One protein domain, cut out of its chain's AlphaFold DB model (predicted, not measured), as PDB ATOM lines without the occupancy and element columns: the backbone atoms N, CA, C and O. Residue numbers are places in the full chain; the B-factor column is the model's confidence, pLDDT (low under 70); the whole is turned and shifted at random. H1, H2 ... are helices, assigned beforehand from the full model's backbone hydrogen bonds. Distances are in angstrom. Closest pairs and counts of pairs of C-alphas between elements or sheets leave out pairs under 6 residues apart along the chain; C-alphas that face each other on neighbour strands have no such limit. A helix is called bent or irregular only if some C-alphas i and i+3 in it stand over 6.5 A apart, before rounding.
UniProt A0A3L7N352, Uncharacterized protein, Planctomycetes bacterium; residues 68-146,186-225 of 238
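AT A GLANCE: This is residues 68 to 146 and 186 to 225 of the 238 residues of an uncharacterized protein of Planctomycetes bacterium (UniProt A0A3L7N352). The long helix H2 is one side of an open triangle, with H1 and H3 as the other two sides, each folding back from one end of H2 and leaving the middle empty. H5 crosses the corner between H2 and H3 and packs on both, while residues 186 to 194 of H4 stick out from the triangle. The printed part has 119 residues with five named helices, H1, H2, H3, H4 and H5 in that order along the chain, and no named strand, and its class is all helix. The whole is loose, with a radius of gyration of the C-alphas of 17.5 A, and spans 48 by 36 by 28 A.

IN THESE COORDINATES: H2, the longest helix, has residues 89 to 116 and measures 39.9 A from first to last C-alpha. It runs from C-alpha 89 at (40.350, 21.399, -35.645) to C-alpha 116 at (0.461, 21.002, -34.430), with x falling while y and z end near where they began. Before it stands H1, residues 70 to 86, 24.8 A long, which begins with C-alpha 70 at (26.546, 41.357, -18.642). After H2 comes H3, residues 119 to 141, 32.2 A long. H4, residues 186 to 197, is the shortest at 16.3 A. H5, residues 201 to 220, is 28.9 A long and ends with C-alpha 220 at (1.033, 43.102, -38.568). No helix is bent or irregular.

HOW THE PARTS SIT: H2 touches H3 and H5. H2 and H3 form a helical hairpin, two helices in sequence that touch and run opposite ways, here at a steep tilt of 38 degrees. H2 touches H3 with residues 114 to 115 alone, and H3 touches H2 with residues 121 to 125 alone; their closest C-alphas, those of Phe 114 and Gln 122, are 6.0 A apart. H2 and H5 touch at a steep tilt of 64 degrees and run the same way. H2 touches H5 with residues 108 to 111 alone, and H5 touches H2 with residues 203 to 210 alone; their closest C-alphas, those of Phe 111 and Gln 206, are 6.8 A apart. H3 and H5 touch about perpendicular, at 78 degrees, through residues 123 to 130 of H3 alone and 214 to 218 of H5 alone; their closest C-alphas are those of Leu 126 and Met 214, 6.0 A apart. The helix packing is mostly crossed, with 0 of these 3 touching pairs at a shallow tilt. H1 and H2 are close but not clearly touching, with the C-alphas of Arg 84 and Lys 92 closest at 7.0 A; they run opposite ways at a steep tilt of 48 degrees. H1 is apart from H3, H4 and H5. H4 touches no helix and is only just apart from H5, the closest C-alphas being 8.3 A from each other. In H1, H2, H3, H4 and H5 every O i to N i+4 pair is within hydrogen-bond range.

THE WHOLE: The two C-alphas farthest apart, those of Lys 86 and Glu 120, are 48.0 A from each other. Residues 147 to 185 are cut out, and the C-alphas of residues 146 and 186 are 27.4 A apart across the cut. Of the links that are printed whole, H1 to H2, H2 to H3 and H4 to H5 are tight; the link from H3 to H4 lies across the cut. Residues 78 to 83 of H1, residues 138 to 143, of which 138 to 141 belong to H3, and residues 186 to 194 of H4 stand free. The mean pLDDT of the printed part is 81.2. The values under 70 are at residues 136, 139 to 146, 187 to 188, 191 to 192, 195, 198 and 224 to 225.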
ATOM      1  N   MET A  68      21.535  36.211 -18.239       71.94
ATOM      2  CA  MET A  68      22.707  36.371 -17.360       71.94
ATOM      3  C   MET A  68      23.167  37.829 -17.267       71.94
ATOM      4  O   MET A  68      23.017  38.598 -18.228       71.94
ATOM      5  N   GLU A  69      23.807  38.191 -16.152       79.69
ATOM      6  CA  GLU A  69      24.438  39.502 -15.995       79.69
ATOM      7  C   GLU A  69      25.480  39.739 -17.107       79.69
ATOM      8  O   GLU A  69      26.107  38.811 -17.618       79.69
ATOM      9  N   VAL A  70      25.658  40.997 -17.523       76.62
ATOM     10  CA  VAL A  70      26.546  41.357 -18.642       76.62
ATOM     11  C   VAL A  70      27.983  40.875 -18.418       76.62
ATOM     12  O   VAL A  70      28.595  40.358 -19.352       76.62
ATOM     13  N   GLU A  71      28.523  41.017 -17.207       77.00
ATOM     14  CA  GLU A  71      29.897  40.598 -16.897       77.00
ATOM     15  C   GLU A  71      30.036  39.077 -16.768       77.00
ATOM     16  O   GLU A  71      30.998  38.500 -17.282       77.00
ATOM     17  N   GLU A  72      29.043  38.399 -16.190       77.62
ATOM     18  CA  GLU A  72      28.993  36.933 -16.144       77.62
ATOM     19  C   GLU A  72      28.955  36.343 -17.559       77.62
ATOM     20  O   GLU A  72      29.741  35.463 -17.914       77.62
ATOM     21  N   ARG A  73      28.120  36.920 -18.427       75.69
ATOM     22  CA  ARG A  73      28.012  36.538 -19.834       75.69
ATOM     23  C   ARG A  73      29.316  36.748 -20.600       75.69
ATOM     24  O   ARG A  73      29.709  35.883 -21.382       75.69
ATOM     25  N   LYS A  74      29.990  37.886 -20.401       78.56
ATOM     26  CA  LYS A  74      31.304  38.145 -21.014       78.56
ATOM     27  C   LYS A  74      32.327  37.109 -20.565       78.56
ATOM     28  O   LYS A  74      33.014  36.535 -21.406       78.56
ATOM     29  N   THR A  75      32.379  36.836 -19.264       79.75
ATOM     30  CA  THR A  75      33.300  35.856 -18.675       79.75
ATOM     31  C   THR A  75      33.051  34.460 -19.236       79.75
ATOM     32  O   THR A  75      34.000  33.767 -19.613       79.75
ATOM     33  N   PHE A  76      31.782  34.070 -19.380       80.94
ATOM     34  CA  PHE A  76      31.401  32.826 -20.036       80.94
ATOM     35  C   PHE A  76      31.947  32.766 -21.471       80.94
ATOM     36  O   PHE A  76      32.664  31.828 -21.815       80.94
ATOM     37  N   PHE A  77      31.702  33.784 -22.301       79.94
ATOM     38  CA  PHE A  77      32.179  33.780 -23.689       79.94
ATOM     39  C   PHE A  77      33.708  33.787 -23.820       79.94
ATOM     40  O   PHE A  77      34.234  33.078 -24.681       79.94
ATOM     41  N   GLU A  78      34.426  34.531 -22.979       83.06
ATOM     42  CA  GLU A  78      35.896  34.522 -22.967       83.06
ATOM     43  C   GLU A  78      36.455  33.163 -22.520       83.06
ATOM     44  O   GLU A  78      37.412  32.653 -23.112       83.06
ATOM     45  N   THR A  79      35.809  32.516 -21.544       83.88
ATOM     46  CA  THR A  79      36.159  31.154 -21.115       83.88
ATOM     47  C   THR A  79      35.965  30.165 -22.262       83.88
ATOM     48  O   THR A  79      36.887  29.430 -22.621       83.88
ATOM     49  N   MET A  80      34.801  30.203 -22.915       83.62
ATOM     50  CA  MET A  80      34.491  29.338 -24.055       83.62
ATOM     51  C   MET A  80      35.457  29.547 -25.224       83.62
ATOM     52  O   MET A  80      35.898  28.576 -25.843       83.62
ATOM     53  N   LYS A  81      35.817  30.801 -25.514       84.94
ATOM     54  CA  LYS A  81      36.810  31.151 -26.534       84.94
ATOM     55  C   LYS A  81      38.176  30.561 -26.204       84.94
ATOM     56  O   LYS A  81      38.748  29.865 -27.034       84.94
ATOM     57  N   THR A  82      38.648  30.772 -24.977       86.25
ATOM     58  CA  THR A  82      39.946  30.274 -24.506       86.25
ATOM     59  C   THR A  82      40.033  28.754 -24.604       86.25
ATOM     60  O   THR A  82      41.031  28.213 -25.081       86.25
ATOM     61  N   ILE A  83      38.977  28.044 -24.198       85.56
ATOM     62  CA  ILE A  83      38.919  26.583 -24.308       85.56
ATOM     63  C   ILE A  83      38.924  26.160 -25.782       85.56
ATOM     64  O   ILE A  83      39.668  25.257 -26.171       85.56
ATOM     65  N   ARG A  84      38.133  26.831 -26.626       85.12
ATOM     66  CA  ARG A  84      38.055  26.544 -28.063       85.12
ATOM     67  C   ARG A  84      39.386  26.797 -28.771       85.12
ATOM     68  O   ARG A  84      39.731  26.020 -29.654       85.12
ATOM     69  N   ASP A  85      40.160  27.805 -28.384       88.75
ATOM     70  CA  ASP A  85      41.478  28.084 -28.969       88.75
ATOM     71  C   ASP A  85      42.493  26.966 -28.685       88.75
ATOM     72  O   ASP A  85      43.321  26.659 -29.544       88.75
ATOM     73  N   LYS A  86      42.364  26.281 -27.541       87.56
ATOM     74  CA  LYS A  86      43.164  25.092 -27.198       87.56
ATOM     75  C   LYS A  86      42.717  23.818 -27.923       87.56
ATOM     76  O   LYS A  86      43.437  22.821 -27.894       87.56
ATOM     77  N   MET A  87      41.536  23.806 -28.547       86.88
ATOM     78  CA  MET A  87      41.050  22.639 -29.285       86.88
ATOM     79  C   MET A  87      41.735  22.506 -30.647       86.88
ATOM     80  O   MET A  87      41.891  23.478 -31.392       86.88
ATOM     81  N   SER A  88      42.033  21.264 -31.025       89.25
ATOM     82  CA  SER A  88      42.367  20.917 -32.409       89.25
ATOM     83  C   SER A  88      41.167  21.104 -33.347       89.25
ATOM     84  O   SER A  88      40.011  21.098 -32.915       89.25
ATOM     85  N   ASP A  89      41.417  21.220 -34.651       86.69
ATOM     86  CA  ASP A  89      40.350  21.399 -35.645       86.69
ATOM     87  C   ASP A  89      39.360  20.226 -35.677       86.69
ATOM     88  O   ASP A  89      38.161  20.431 -35.870       86.69
ATOM     89  N   SER A  90      39.825  19.000 -35.419       85.50
ATOM     90  CA  SER A  90      38.950  17.826 -35.330       85.50
ATOM     91  C   SER A  90      38.039  17.867 -34.097       85.50
ATOM     92  O   SER A  90      36.869  17.501 -34.196       85.50
ATOM     93  N   GLN A  91      38.534  18.367 -32.960       83.75
ATOM     94  CA  GLN A  91      37.734  18.578 -31.746       83.75
ATOM     95  C   GLN A  91      36.699  19.687 -31.949       83.75
ATOM     96  O   GLN A  91      35.526  19.486 -31.636       83.75
ATOM     97  N   LYS A  92      37.100  20.810 -32.561       87.19
ATOM     98  CA  LYS A  92      36.182  21.898 -32.940       87.19
ATOM     99  C   LYS A  92      35.072  21.383 -33.849       87.19
ATOM    100  O   LYS A  92      33.903  21.582 -33.542       87.19
ATOM    101  N   LYS A  93      35.431  20.654 -34.912       84.62
ATOM    102  CA  LYS A  93      34.462  20.068 -35.845       84.62
ATOM    103  C   LYS A  93      33.507  19.102 -35.145       84.62
ATOM    104  O   LYS A  93      32.305  19.189 -35.352       84.62
ATOM    105  N   SER A  94      34.024  18.202 -34.304       85.00
ATOM    106  CA  SER A  94      33.186  17.257 -33.558       85.00
ATOM    107  C   SER A  94      32.190  17.972 -32.644       85.00
ATOM    108  O   SER A  94      31.026  17.582 -32.582       85.00
ATOM    109  N   ASN A  95      32.626  19.032 -31.965       84.00
ATOM    110  CA  ASN A  95      31.764  19.838 -31.111       84.00
ATOM    111  C   ASN A  95      30.700  20.599 -31.920       84.00
ATOM    112  O   ASN A  95      29.517  20.551 -31.592       84.00
ATOM    113  N   ASP A  96      31.101  21.226 -33.028       83.19
ATOM    114  CA  ASP A  96      30.183  21.931 -33.924       83.19
ATOM    115  C   ASP A  96      29.134  20.981 -34.527       83.19
ATOM    116  O   ASP A  96      27.963  21.345 -34.625       83.19
ATOM    117  N   ASP A  97      29.521  19.753 -34.884       83.62
ATOM    118  CA  ASP A  97      28.604  18.734 -35.402       83.62
ATOM    119  C   ASP A  97      27.623  18.243 -34.321       83.62
ATOM    120  O   ASP A  97      26.422  18.164 -34.583       83.62
ATOM    121  N   LYS A  98      28.094  17.996 -33.089       81.88
ATOM    122  CA  LYS A  98      27.218  17.667 -31.946       81.88
ATOM    123  C   LYS A  98      26.225  18.790 -31.652       81.88
ATOM    124  O   LYS A  98      25.043  18.533 -31.427       81.88
ATOM    125  N   ASN A  99      26.696  20.035 -31.666       78.75
ATOM    126  CA  ASN A  99      25.843  21.194 -31.444       78.75
ATOM    127  C   ASN A  99      24.810  21.352 -32.569       78.75
ATOM    128  O   ASN A  99      23.638  21.588 -32.290       78.75
ATOM    129  N   ALA A 100      25.214  21.160 -33.828       79.12
ATOM    130  CA  ALA A 100      24.299  21.182 -34.966       79.12
ATOM    131  C   ALA A 100      23.213  20.101 -34.847       79.12
ATOM    132  O   ALA A 100      22.042  20.386 -35.096       79.12
ATOM    133  N   GLN A 101      23.571  18.889 -34.411       80.50
ATOM    134  CA  GLN A 101      22.600  17.822 -34.172       80.50
ATOM    135  C   GLN A 101      21.595  18.200 -33.075       80.50
ATOM    136  O   GLN A 101      20.390  18.112 -33.301       80.50
ATOM    137  N   ARG A 102      22.072  18.686 -31.921       78.94
ATOM    138  CA  ARG A 102      21.193  19.140 -30.832       78.94
ATOM    139  C   ARG A 102      20.258  20.259 -31.294       78.94
ATOM    140  O   ARG A 102      19.066  20.217 -31.009       78.94
ATOM    141  N   MET A 103      20.781  21.244 -32.026       77.38
ATOM    142  CA  MET A 103      19.963  22.327 -32.576       77.38
ATOM    143  C   MET A 103      18.900  21.796 -33.539       77.38
ATOM    144  O   MET A 103      17.755  22.232 -33.476       77.38
ATOM    145  N   ASN A 104      19.243  20.838 -34.401       81.31
ATOM    146  CA  ASN A 104      18.278  20.206 -35.297       81.31
ATOM    147  C   ASN A 104      17.161  19.486 -34.531       81.31
ATOM    148  O   ASN A 104      15.999  19.604 -34.911       81.31
ATOM    149  N   GLU A 105      17.490  18.765 -33.460       85.00
ATOM    150  CA  GLU A 105      16.500  18.101 -32.604       85.00
ATOM    151  C   GLU A 105      15.561  19.122 -31.942       85.00
ATOM    152  O   GLU A 105      14.340  18.980 -32.030       85.00
ATOM    153  N   GLN A 106      16.112  20.208 -31.393       82.06
ATOM    154  CA  GLN A 106      15.328  21.305 -30.815       82.06
ATOM    155  C   GLN A 106      14.434  21.995 -31.852       82.06
ATOM    156  O   GLN A 106      13.277  22.302 -31.566       82.06
ATOM    157  N   PHE A 107      14.933  22.231 -33.069       83.62
ATOM    158  CA  PHE A 107      14.123  22.795 -34.149       83.62
ATOM    159  C   PHE A 107      13.003  21.850 -34.566       83.62
ATOM    160  O   PHE A 107      11.874  22.304 -34.740       83.62
ATOM    161  N   LYS A 108      13.285  20.549 -34.679       86.06
ATOM    162  CA  LYS A 108      12.274  19.541 -35.002       86.06
ATOM    163  C   LYS A 108      11.151  19.542 -33.968       86.06
ATOM    164  O   LYS A 108       9.982  19.550 -34.342       86.06
ATOM    165  N   GLU A 109      11.495  19.579 -32.683       88.06
ATOM    166  CA  GLU A 109      10.512  19.658 -31.602       88.06
ATOM    167  C   GLU A 109       9.737  20.983 -31.640       88.06
ATOM    168  O   GLU A 109       8.503  20.981 -31.614       88.06
ATOM    169  N   LYS A 110      10.441  22.118 -31.774       87.31
ATOM    170  CA  LYS A 110       9.830  23.452 -31.856       87.31
ATOM    171  C   LYS A 110       8.834  23.536 -33.009       87.31
ATOM    172  O   LYS A 110       7.715  24.006 -32.807       87.31
ATOM    173  N   PHE A 111       9.228  23.101 -34.204       89.19
ATOM    174  CA  PHE A 111       8.369  23.137 -35.384       89.19
ATOM    175  C   PHE A 111       7.229  22.135 -35.275       89.19
ATOM    176  O   PHE A 111       6.093  22.522 -35.527       89.19
ATOM    177  N   GLY A 112       7.485  20.907 -34.814       89.75
ATOM    178  CA  GLY A 112       6.425  19.932 -34.552       89.75
ATOM    179  C   GLY A 112       5.352  20.503 -33.626       89.75
ATOM    180  O   GLY A 112       4.176  20.539 -33.980       89.75
ATOM    181  N   ARG A 113       5.757  21.076 -32.487       91.12
ATOM    182  CA  ARG A 113       4.833  21.731 -31.551       91.12
ATOM    183  C   ARG A 113       4.109  22.923 -32.177       91.12
ATOM    184  O   ARG A 113       2.910  23.079 -31.971       91.12
ATOM    185  N   PHE A 114       4.823  23.769 -32.917       94.00
ATOM    186  CA  PHE A 114       4.247  24.951 -33.551       94.00
ATOM    187  C   PHE A 114       3.177  24.574 -34.582       94.00
ATOM    188  O   PHE A 114       2.038  25.022 -34.469       94.00
ATOM    189  N   PHE A 115       3.505  23.715 -35.547       93.12
ATOM    190  CA  PHE A 115       2.589  23.352 -36.630       93.12
ATOM    191  C   PHE A 115       1.425  22.465 -36.170       93.12
ATOM    192  O   PHE A 115       0.374  22.490 -36.804       93.12
ATOM    193  N   SER A 116       1.567  21.743 -35.053       94.69
ATOM    194  CA  SER A 116       0.461  21.002 -34.430       94.69
ATOM    195  C   SER A 116      -0.420  21.845 -33.498       94.69
ATOM    196  O   SER A 116      -1.474  21.369 -33.087       94.69
ATOM    197  N   SER A 117      -0.014  23.070 -33.146       94.75
ATOM    198  CA  SER A 117      -0.807  23.954 -32.278       94.75
ATOM    199  C   SER A 117      -1.906  24.696 -33.043       94.75
ATOM    200  O   SER A 117      -1.846  24.835 -34.269       94.75
ATOM    201  N   SER A 118      -2.915  25.190 -32.325       96.06
ATOM    202  CA  SER A 118      -4.007  25.963 -32.927       96.06
ATOM    203  C   SER A 118      -3.505  27.285 -33.539       96.06
ATOM    204  O   SER A 118      -2.482  27.820 -33.103       96.06
ATOM    205  N   PRO A 119      -4.221  27.890 -34.508       94.06
ATOM    206  CA  PRO A 119      -3.810  29.167 -35.095       94.06
ATOM    207  C   PRO A 119      -3.596  30.289 -34.066       94.06
ATOM    208  O   PRO A 119      -2.719  31.131 -34.241       94.06
ATOM    209  N   GLU A 120      -4.368  30.306 -32.977       93.94
ATOM    210  CA  GLU A 120      -4.206  31.298 -31.909       93.94
ATOM    211  C   GLU A 120      -2.912  31.076 -31.110       93.94
ATOM    212  O   GLU A 120      -2.167  32.024 -30.847       93.94
ATOM    213  N   GLU A 121      -2.603  29.827 -30.765       94.62
ATOM    214  CA  GLU A 121      -1.365  29.463 -30.069       94.62
ATOM    215  C   GLU A 121      -0.132  29.722 -30.930       94.62
ATOM    216  O   GLU A 121       0.869  30.240 -30.429       94.62
ATOM    217  N   GLN A 122      -0.220  29.456 -32.234       93.69
ATOM    218  CA  GLN A 122       0.827  29.810 -33.187       93.69
ATOM    219  C   GLN A 122       1.100  31.316 -33.173       93.69
ATOM    220  O   GLN A 122       2.258  31.728 -33.096       93.69
ATOM    221  N   ARG A 123       0.058  32.159 -33.183       93.62
ATOM    222  CA  ARG A 123       0.234  33.622 -33.104       93.62
ATOM    223  C   ARG A 123       0.908  34.039 -31.800       93.62
ATOM    224  O   ARG A 123       1.861  34.810 -31.851       93.62
ATOM    225  N   LYS A 124       0.480  33.486 -30.661       94.38
ATOM    226  CA  LYS A 124       1.110  33.737 -29.352       94.38
ATOM    227  C   LYS A 124       2.588  33.323 -29.336       94.38
ATOM    228  O   LYS A 124       3.422  34.047 -28.795       94.38
ATOM    229  N   ALA A 125       2.928  32.186 -29.947       90.88
ATOM    230  CA  ALA A 125       4.308  31.722 -30.062       90.88
ATOM    231  C   ALA A 125       5.162  32.656 -30.935       90.88
ATOM    232  O   ALA A 125       6.256  33.039 -30.521       90.88
ATOM    233  N   LEU A 126       4.645  33.078 -32.097       93.50
ATOM    234  CA  LEU A 126       5.316  34.061 -32.953       93.50
ATOM    235  C   LEU A 126       5.498  35.396 -32.229       93.50
ATOM    236  O   LEU A 126       6.574  35.973 -32.307       93.50
ATOM    237  N   ASP A 127       4.496  35.869 -31.485       92.88
ATOM    238  CA  ASP A 127       4.589  37.129 -30.742       92.88
ATOM    239  C   ASP A 127       5.718  37.097 -29.707       92.88
ATOM    240  O   ASP A 127       6.545  38.011 -29.676       92.88
ATOM    241  N   LYS A 128       5.818  36.003 -28.942       91.19
ATOM    242  CA  LYS A 128       6.906  35.786 -27.978       91.19
ATOM    243  C   LYS A 128       8.277  35.744 -28.656       91.19
ATOM    244  O   LYS A 128       9.239  36.319 -28.147       91.19
ATOM    245  N   ASP A 129       8.374  35.062 -29.794       87.88
ATOM    246  CA  ASP A 129       9.617  34.974 -30.557       87.88
ATOM    247  C   ASP A 129      10.011  36.340 -31.155       87.88
ATOM    248  O   ASP A 129      11.189  36.697 -31.124       87.88
ATOM    249  N   ILE A 130       9.048  37.146 -31.620       88.31
ATOM    250  CA  ILE A 130       9.275  38.531 -32.069       88.31
ATOM    251  C   ILE A 130       9.794  39.392 -30.921       88.31
ATOM    252  O   ILE A 130      10.771  40.112 -31.111       88.31
ATOM    253  N   ASP A 131       9.187  39.311 -29.736       88.06
ATOM    254  CA  ASP A 131       9.613  40.103 -28.577       88.06
ATOM    255  C   ASP A 131      11.037  39.742 -28.146       88.06
ATOM    256  O   ASP A 131      11.854  40.625 -27.872       88.06
ATOM    257  N   ARG A 132      11.366  38.445 -28.165       82.50
ATOM    258  CA  ARG A 132      12.722  37.946 -27.915       82.50
ATOM    259  C   ARG A 132      13.710  38.435 -28.978       82.50
ATOM    260  O   ARG A 132      14.815  38.849 -28.637       82.50
ATOM    261  N   MET A 133      13.338  38.413 -30.258       79.00
ATOM    262  CA  MET A 133      14.198  38.932 -31.326       79.00
ATOM    263  C   MET A 133      14.395  40.443 -31.204       79.00
ATOM    264  O   MET A 133      15.519  40.919 -31.328       79.00
ATOM    265  N   ALA A 134      13.342  41.199 -30.899       81.94
ATOM    266  CA  ALA A 134      13.412  42.642 -30.710       81.94
ATOM    267  C   ALA A 134      14.278  43.023 -29.497       81.94
ATOM    268  O   ALA A 134      15.077  43.957 -29.584       81.94
ATOM    269  N   SER A 135      14.179  42.291 -28.381       77.12
ATOM    270  CA  SER A 135      15.018  42.531 -27.200       77.12
ATOM    271  C   SER A 135      16.489  42.210 -27.476       77.12
ATOM    272  O   SER A 135      17.368  43.019 -27.160       77.12
ATOM    273  N   MET A 136      16.758  41.093 -28.155       68.62
ATOM    274  CA  MET A 136      18.099  40.708 -28.594       68.62
ATOM    275  C   MET A 136      18.692  41.750 -29.549       68.62
ATOM    276  O   MET A 136      19.834  42.180 -29.389       68.62
ATOM    277  N   MET A 137      17.891  42.216 -30.502       70.56
ATOM    278  CA  MET A 137      18.275  43.225 -31.477       70.56
ATOM    279  C   MET A 137      18.550  44.585 -30.835       70.56
ATOM    280  O   MET A 137      19.522  45.249 -31.192       70.56
ATOM    281  N   LYS A 138      17.742  44.995 -29.856       71.38
ATOM    282  CA  LYS A 138      17.988  46.205 -29.065       71.38
ATOM    283  C   LYS A 138      19.307  46.099 -28.295       71.38
ATOM    284  O   LYS A 138      20.074  47.064 -28.256       71.38
ATOM    285  N   GLY A 139      19.605  44.929 -27.728       65.25
ATOM    286  CA  GLY A 139      20.903  44.640 -27.112       65.25
ATOM    287  C   GLY A 139      22.059  44.759 -28.110       65.25
ATOM    288  O   GLY A 139      23.073  45.386 -27.807       65.25
ATOM    289  N   PHE A 140      21.866  44.239 -29.321       62.25
ATOM    290  CA  PHE A 140      22.848  44.311 -30.397       62.25
ATOM    291  C   PHE A 140      23.098  45.754 -30.877       62.25
ATOM    292  O   PHE A 140      24.240  46.206 -30.913       62.25
ATOM    293  N   MET A 141      22.040  46.517 -31.179       59.62
ATOM    294  CA  MET A 141      22.155  47.905 -31.655       59.62
ATOM    295  C   MET A 141      22.705  48.870 -30.606       59.62
ATOM    296  O   MET A 141      23.373  49.838 -30.954       59.62
ATOM    297  N   SER A 142      22.437  48.629 -29.322       57.81
ATOM    298  CA  SER A 142      22.952  49.473 -28.238       57.81
ATOM    299  C   SER A 142      24.435  49.231 -27.926       57.81
ATOM    300  O   SER A 142      24.956  49.828 -26.986       57.81
ATOM    301  N   GLY A 143      25.115  48.338 -28.662       50.91
ATOM    302  CA  GLY A 143      26.515  47.966 -28.418       50.91
ATOM    303  C   GLY A 143      26.744  47.257 -27.077       50.91
ATOM    304  O   GLY A 143      27.882  46.975 -26.712       50.91
ATOM    305  N   LYS A 144      25.667  46.970 -26.336       45.06
ATOM    306  CA  LYS A 144      25.690  46.460 -24.960       45.06
ATOM    307  C   LYS A 144      25.438  44.950 -24.886       45.06
ATOM    308  O   LYS A 144      25.664  44.344 -23.845       45.06
ATOM    309  N   GLY A 145      25.007  44.335 -25.988       43.69
ATOM    310  CA  GLY A 145      24.752  42.904 -26.122       43.69
ATOM    311  C   GLY A 145      25.487  42.317 -27.322       43.69
ATOM    312  O   GLY A 145      24.932  42.224 -28.415       43.69
ATOM    313  N   GLY A 146      26.733  41.894 -27.113       42.00
ATOM    314  CA  GLY A 146      27.461  41.065 -28.067       42.00
ATOM    315  C   GLY A 146      26.856  39.665 -28.099       42.00
ATOM    316  O   GLY A 146      27.241  38.807 -27.315       42.00
ATOM    317  N   GLU A 186      32.603  31.393 -52.675       70.00
ATOM    318  CA  GLU A 186      32.836  29.951 -52.563       70.00
ATOM    319  C   GLU A 186      32.702  29.469 -51.114       70.00
ATOM    320  O   GLU A 186      32.052  28.457 -50.855       70.00
ATOM    321  N   GLU A 187      33.247  30.214 -50.147       69.06
ATOM    322  CA  GLU A 187      33.091  29.901 -48.724       69.06
ATOM    323  C   GLU A 187      31.633  30.013 -48.267       69.06
ATOM    324  O   GLU A 187      31.181  29.212 -47.445       69.06
ATOM    325  N   ARG A 188      30.876  30.980 -48.798       68.69
ATOM    326  CA  ARG A 188      29.435  31.094 -48.528       68.69
ATOM    327  C   ARG A 188      28.666  29.920 -49.115       68.69
ATOM    328  O   ARG A 188      27.861  29.330 -48.400       68.69
ATOM    329  N   ASN A 189      28.945  29.558 -50.365       71.38
ATOM    330  CA  ASN A 189      28.311  28.416 -51.019       71.38
ATOM    331  C   ASN A 189      28.609  27.111 -50.280       71.38
ATOM    332  O   ASN A 189      27.693  26.328 -50.061       71.38
ATOM    333  N   LYS A 190      29.847  26.925 -49.811       73.06
ATOM    334  CA  LYS A 190      30.217  25.767 -48.995       73.06
ATOM    335  C   LYS A 190      29.477  25.737 -47.653       73.06
ATOM    336  O   LYS A 190      28.975  24.701 -47.246       73.06
ATOM    337  N   ARG A 191      29.352  26.875 -46.960       69.25
ATOM    338  CA  ARG A 191      28.567  26.944 -45.711       69.25
ATOM    339  C   ARG A 191      27.090  26.637 -45.943       69.25
ATOM    340  O   ARG A 191      26.463  25.999 -45.103       69.25
ATOM    341  N   LEU A 192      26.543  27.107 -47.063       67.31
ATOM    342  CA  LEU A 192      25.177  26.802 -47.474       67.31
ATOM    343  C   LEU A 192      25.025  25.307 -47.757       67.31
ATOM    344  O   LEU A 192      24.130  24.698 -47.182       67.31
ATOM    345  N   SER A 193      25.906  24.701 -48.561       72.31
ATOM    346  CA  SER A 193      25.855  23.262 -48.853       72.31
ATOM    347  C   SER A 193      26.001  22.418 -47.588       72.31
ATOM    348  O   SER A 193      25.163  21.561 -47.338       72.31
ATOM    349  N   ASP A 194      26.971  22.736 -46.726       73.00
ATOM    350  CA  ASP A 194      27.187  22.021 -45.464       73.00
ATOM    351  C   ASP A 194      25.964  22.133 -44.530       73.00
ATOM    352  O   ASP A 194      25.686  21.226 -43.747       73.00
ATOM    353  N   GLY A 195      25.215  23.242 -44.586       67.06
ATOM    354  CA  GLY A 195      23.957  23.411 -43.850       67.06
ATOM    355  C   GLY A 195      22.779  22.651 -44.471       67.06
ATOM    356  O   GLY A 195      21.919  22.135 -43.749       67.06
ATOM    357  N   LEU A 196      22.745  22.550 -45.802       72.88
ATOM    358  CA  LEU A 196      21.755  21.761 -46.534       72.88
ATOM    359  C   LEU A 196      21.922  20.264 -46.255       72.88
ATOM    360  O   LEU A 196      20.923  19.595 -46.013       72.88
ATOM    361  N   ASP A 197      23.158  19.768 -46.195       72.25
ATOM    362  CA  ASP A 197      23.453  18.364 -45.880       72.25
ATOM    363  C   ASP A 197      23.053  17.993 -44.445       72.25
ATOM    364  O   ASP A 197      22.718  16.846 -44.151       72.25
ATOM    365  N   LYS A 198      23.042  18.977 -43.537       69.56
ATOM    366  CA  LYS A 198      22.680  18.791 -42.126       69.56
ATOM    367  C   LYS A 198      21.181  18.920 -41.847       69.56
ATOM    368  O   LYS A 198      20.784  18.681 -40.709       69.56
ATOM    369  N   SER A 199      20.342  19.293 -42.815       74.12
ATOM    370  CA  SER A 199      18.898  19.493 -42.604       74.12
ATOM    371  C   SER A 199      18.040  18.715 -43.606       74.12
ATOM    372  O   SER A 199      18.285  18.709 -44.812       74.12
ATOM    373  N   THR A 200      16.980  18.056 -43.123       83.25
ATOM    374  CA  THR A 200      16.065  17.323 -44.011       83.25
ATOM    375  C   THR A 200      15.268  18.293 -44.897       83.25
ATOM    376  O   THR A 200      15.036  19.441 -44.502       83.25
ATOM    377  N   PRO A 201      14.818  17.873 -46.095       83.94
ATOM    378  CA  PRO A 201      13.948  18.698 -46.940       83.94
ATOM    379  C   PRO A 201      12.695  19.201 -46.208       83.94
ATOM    380  O   PRO A 201      12.317  20.359 -46.354       83.94
ATOM    381  N   GLU A 202      12.099  18.355 -45.365       85.06
ATOM    382  CA  GLU A 202      10.932  18.703 -44.552       85.06
ATOM    383  C   GLU A 202      11.250  19.794 -43.520       85.06
ATOM    384  O   GLU A 202      10.536  20.792 -43.443       85.06
ATOM    385  N   MET A 203      12.365  19.670 -42.789       83.12
ATOM    386  CA  MET A 203      12.803  20.692 -41.831       83.12
ATOM    387  C   MET A 203      13.037  22.039 -42.528       83.12
ATOM    388  O   MET A 203      12.676  23.091 -42.002       83.12
ATOM    389  N   ARG A 204      13.614  22.019 -43.736       83.38
ATOM    390  CA  ARG A 204      13.823  23.231 -44.542       83.38
ATOM    391  C   ARG A 204      12.503  23.877 -44.960       83.38
ATOM    392  O   ARG A 204      12.386  25.103 -44.890       83.38
ATOM    393  N   ALA A 205      11.513  23.078 -45.356       88.06
ATOM    394  CA  ALA A 205      10.178  23.568 -45.692       88.06
ATOM    395  C   ALA A 205       9.483  24.190 -44.469       88.06
ATOM    396  O   ALA A 205       9.051  25.340 -44.536       88.06
ATOM    397  N   GLN A 206       9.478  23.485 -43.333       87.94
ATOM    398  CA  GLN A 206       8.919  23.962 -42.063       87.94
ATOM    399  C   GLN A 206       9.577  25.263 -41.594       87.94
ATOM    400  O   GLN A 206       8.891  26.215 -41.227       87.94
ATOM    401  N   MET A 207      10.908  25.343 -41.660       86.25
ATOM    402  CA  MET A 207      11.644  26.557 -41.312       86.25
ATOM    403  C   MET A 207      11.265  27.721 -42.236       86.25
ATOM    404  O   MET A 207      11.015  28.826 -41.756       86.25
ATOM    405  N   THR A 208      11.184  27.476 -43.546       87.50
ATOM    406  CA  THR A 208      10.783  28.492 -44.533       87.50
ATOM    407  C   THR A 208       9.378  29.014 -44.239       87.50
ATOM    408  O   THR A 208       9.171  30.225 -44.161       87.50
ATOM    409  N   GLU A 209       8.421  28.115 -44.024       89.75
ATOM    410  CA  GLU A 209       7.040  28.479 -43.720       89.75
ATOM    411  C   GLU A 209       6.926  29.246 -42.395       89.75
ATOM    412  O   GLU A 209       6.247  30.273 -42.324       89.75
ATOM    413  N   TYR A 210       7.641  28.799 -41.362       90.50
ATOM    414  CA  TYR A 210       7.704  29.490 -40.079       90.50
ATOM    415  C   TYR A 210       8.233  30.924 -40.238       90.50
ATOM    416  O   TYR A 210       7.618  31.860 -39.724       90.50
ATOM    417  N   TRP A 211       9.310  31.135 -41.006       86.75
ATOM    418  CA  TRP A 211       9.841  32.477 -41.276       86.75
ATOM    419  C   TRP A 211       8.880  33.356 -42.080       86.75
ATOM    420  O   TRP A 211       8.794  34.558 -41.825       86.75
ATOM    421  N   VAL A 212       8.128  32.785 -43.025       89.44
ATOM    422  CA  VAL A 212       7.077  33.517 -43.751       89.44
ATOM    423  C   VAL A 212       6.001  34.006 -42.779       89.44
ATOM    424  O   VAL A 212       5.681  35.198 -42.777       89.44
ATOM    425  N   ARG A 213       5.492  33.126 -41.905       90.69
ATOM    426  CA  ARG A 213       4.483  33.482 -40.890       90.69
ATOM    427  C   ARG A 213       5.023  34.499 -39.884       90.69
ATOM    428  O   ARG A 213       4.326  35.452 -39.543       90.69
ATOM    429  N   MET A 214       6.281  34.349 -39.472       90.44
ATOM    430  CA  MET A 214       6.985  35.300 -38.615       90.44
ATOM    431  C   MET A 214       7.033  36.693 -39.245       90.44
ATOM    432  O   MET A 214       6.588  37.662 -38.639       90.44
ATOM    433  N   ASN A 215       7.515  36.801 -40.486       86.50
ATOM    434  CA  ASN A 215       7.614  38.075 -41.197       86.50
ATOM    435  C   ASN A 215       6.246  38.729 -41.403       86.50
ATOM    436  O   ASN A 215       6.123  39.950 -41.296       86.50
ATOM    437  N   GLN A 216       5.214  37.931 -41.676       89.62
ATOM    438  CA  GLN A 216       3.848  38.432 -41.758       89.62
ATOM    439  C   GLN A 216       3.401  39.018 -40.415       89.62
ATOM    440  O   GLN A 216       2.911  40.145 -40.364       89.62
ATOM    441  N   ARG A 217       3.653  38.305 -39.312       91.00
ATOM    442  CA  ARG A 217       3.282  38.760 -37.971       91.00
ATOM    443  C   ARG A 217       4.055  40.003 -37.527       91.00
ATOM    444  O   ARG A 217       3.478  40.897 -36.917       91.00
ATOM    445  N   VAL A 218       5.334  40.105 -37.882       87.69
ATOM    446  CA  VAL A 218       6.163  41.302 -37.662       87.69
ATOM    447  C   VAL A 218       5.559  42.523 -38.356       87.69
ATOM    448  O   VAL A 218       5.456  43.581 -37.736       87.69
ATOM    449  N   LYS A 219       5.111  42.370 -39.612       87.94
ATOM    450  CA  LYS A 219       4.424  43.434 -40.362       87.94
ATOM    451  C   LYS A 219       3.101  43.825 -39.709       87.94
ATOM    452  O   LYS A 219       2.860  45.013 -39.534       87.94
ATOM    453  N   GLU A 220       2.285  42.849 -39.301       89.44
ATOM    454  CA  GLU A 220       1.033  43.102 -38.568       89.44
ATOM    455  C   GLU A 220       1.268  43.884 -37.270       89.44
ATOM    456  O   GLU A 220       0.464  44.739 -36.910       89.44
ATOM    457  N   ARG A 221       2.372  43.600 -36.568       87.25
ATOM    458  CA  ARG A 221       2.749  44.286 -35.326       87.25
ATOM    459  C   ARG A 221       3.472  45.616 -35.543       87.25
ATOM    460  O   ARG A 221       3.750  46.302 -34.564       87.25
ATOM    461  N   GLY A 222       3.818  45.970 -36.782       82.38
ATOM    462  CA  GLY A 222       4.581  47.182 -37.090       82.38
ATOM    463  C   GLY A 222       5.988  47.211 -36.478       82.38
ATOM    464  O   GLY A 222       6.547  48.289 -36.285       82.38
ATOM    465  N   VAL A 223       6.570  46.053 -36.147       79.12
ATOM    466  CA  VAL A 223       7.911  45.980 -35.547       79.12
ATOM    467  C   VAL A 223       8.959  46.057 -36.655       79.12
ATOM    468  O   VAL A 223       8.961  45.255 -37.586       79.12
ATOM    469  N   GLN A 224       9.881  47.015 -36.560       65.19
ATOM    470  CA  GLN A 224      10.989  47.139 -37.505       65.19
ATOM    471  C   GLN A 224      12.079  46.111 -37.162       65.19
ATOM    472  O   GLN A 224      12.967  46.366 -36.352       65.19
ATOM    473  N   MET A 225      12.014  44.926 -37.768       62.53
ATOM    474  CA  MET A 225      13.146  43.997 -37.763       62.53
ATOM    475  C   MET A 225      14.082  44.339 -38.931       62.53
ATOM    476  O   MET A 225      13.675  44.278 -40.090       62.53
TER     477      MET A 225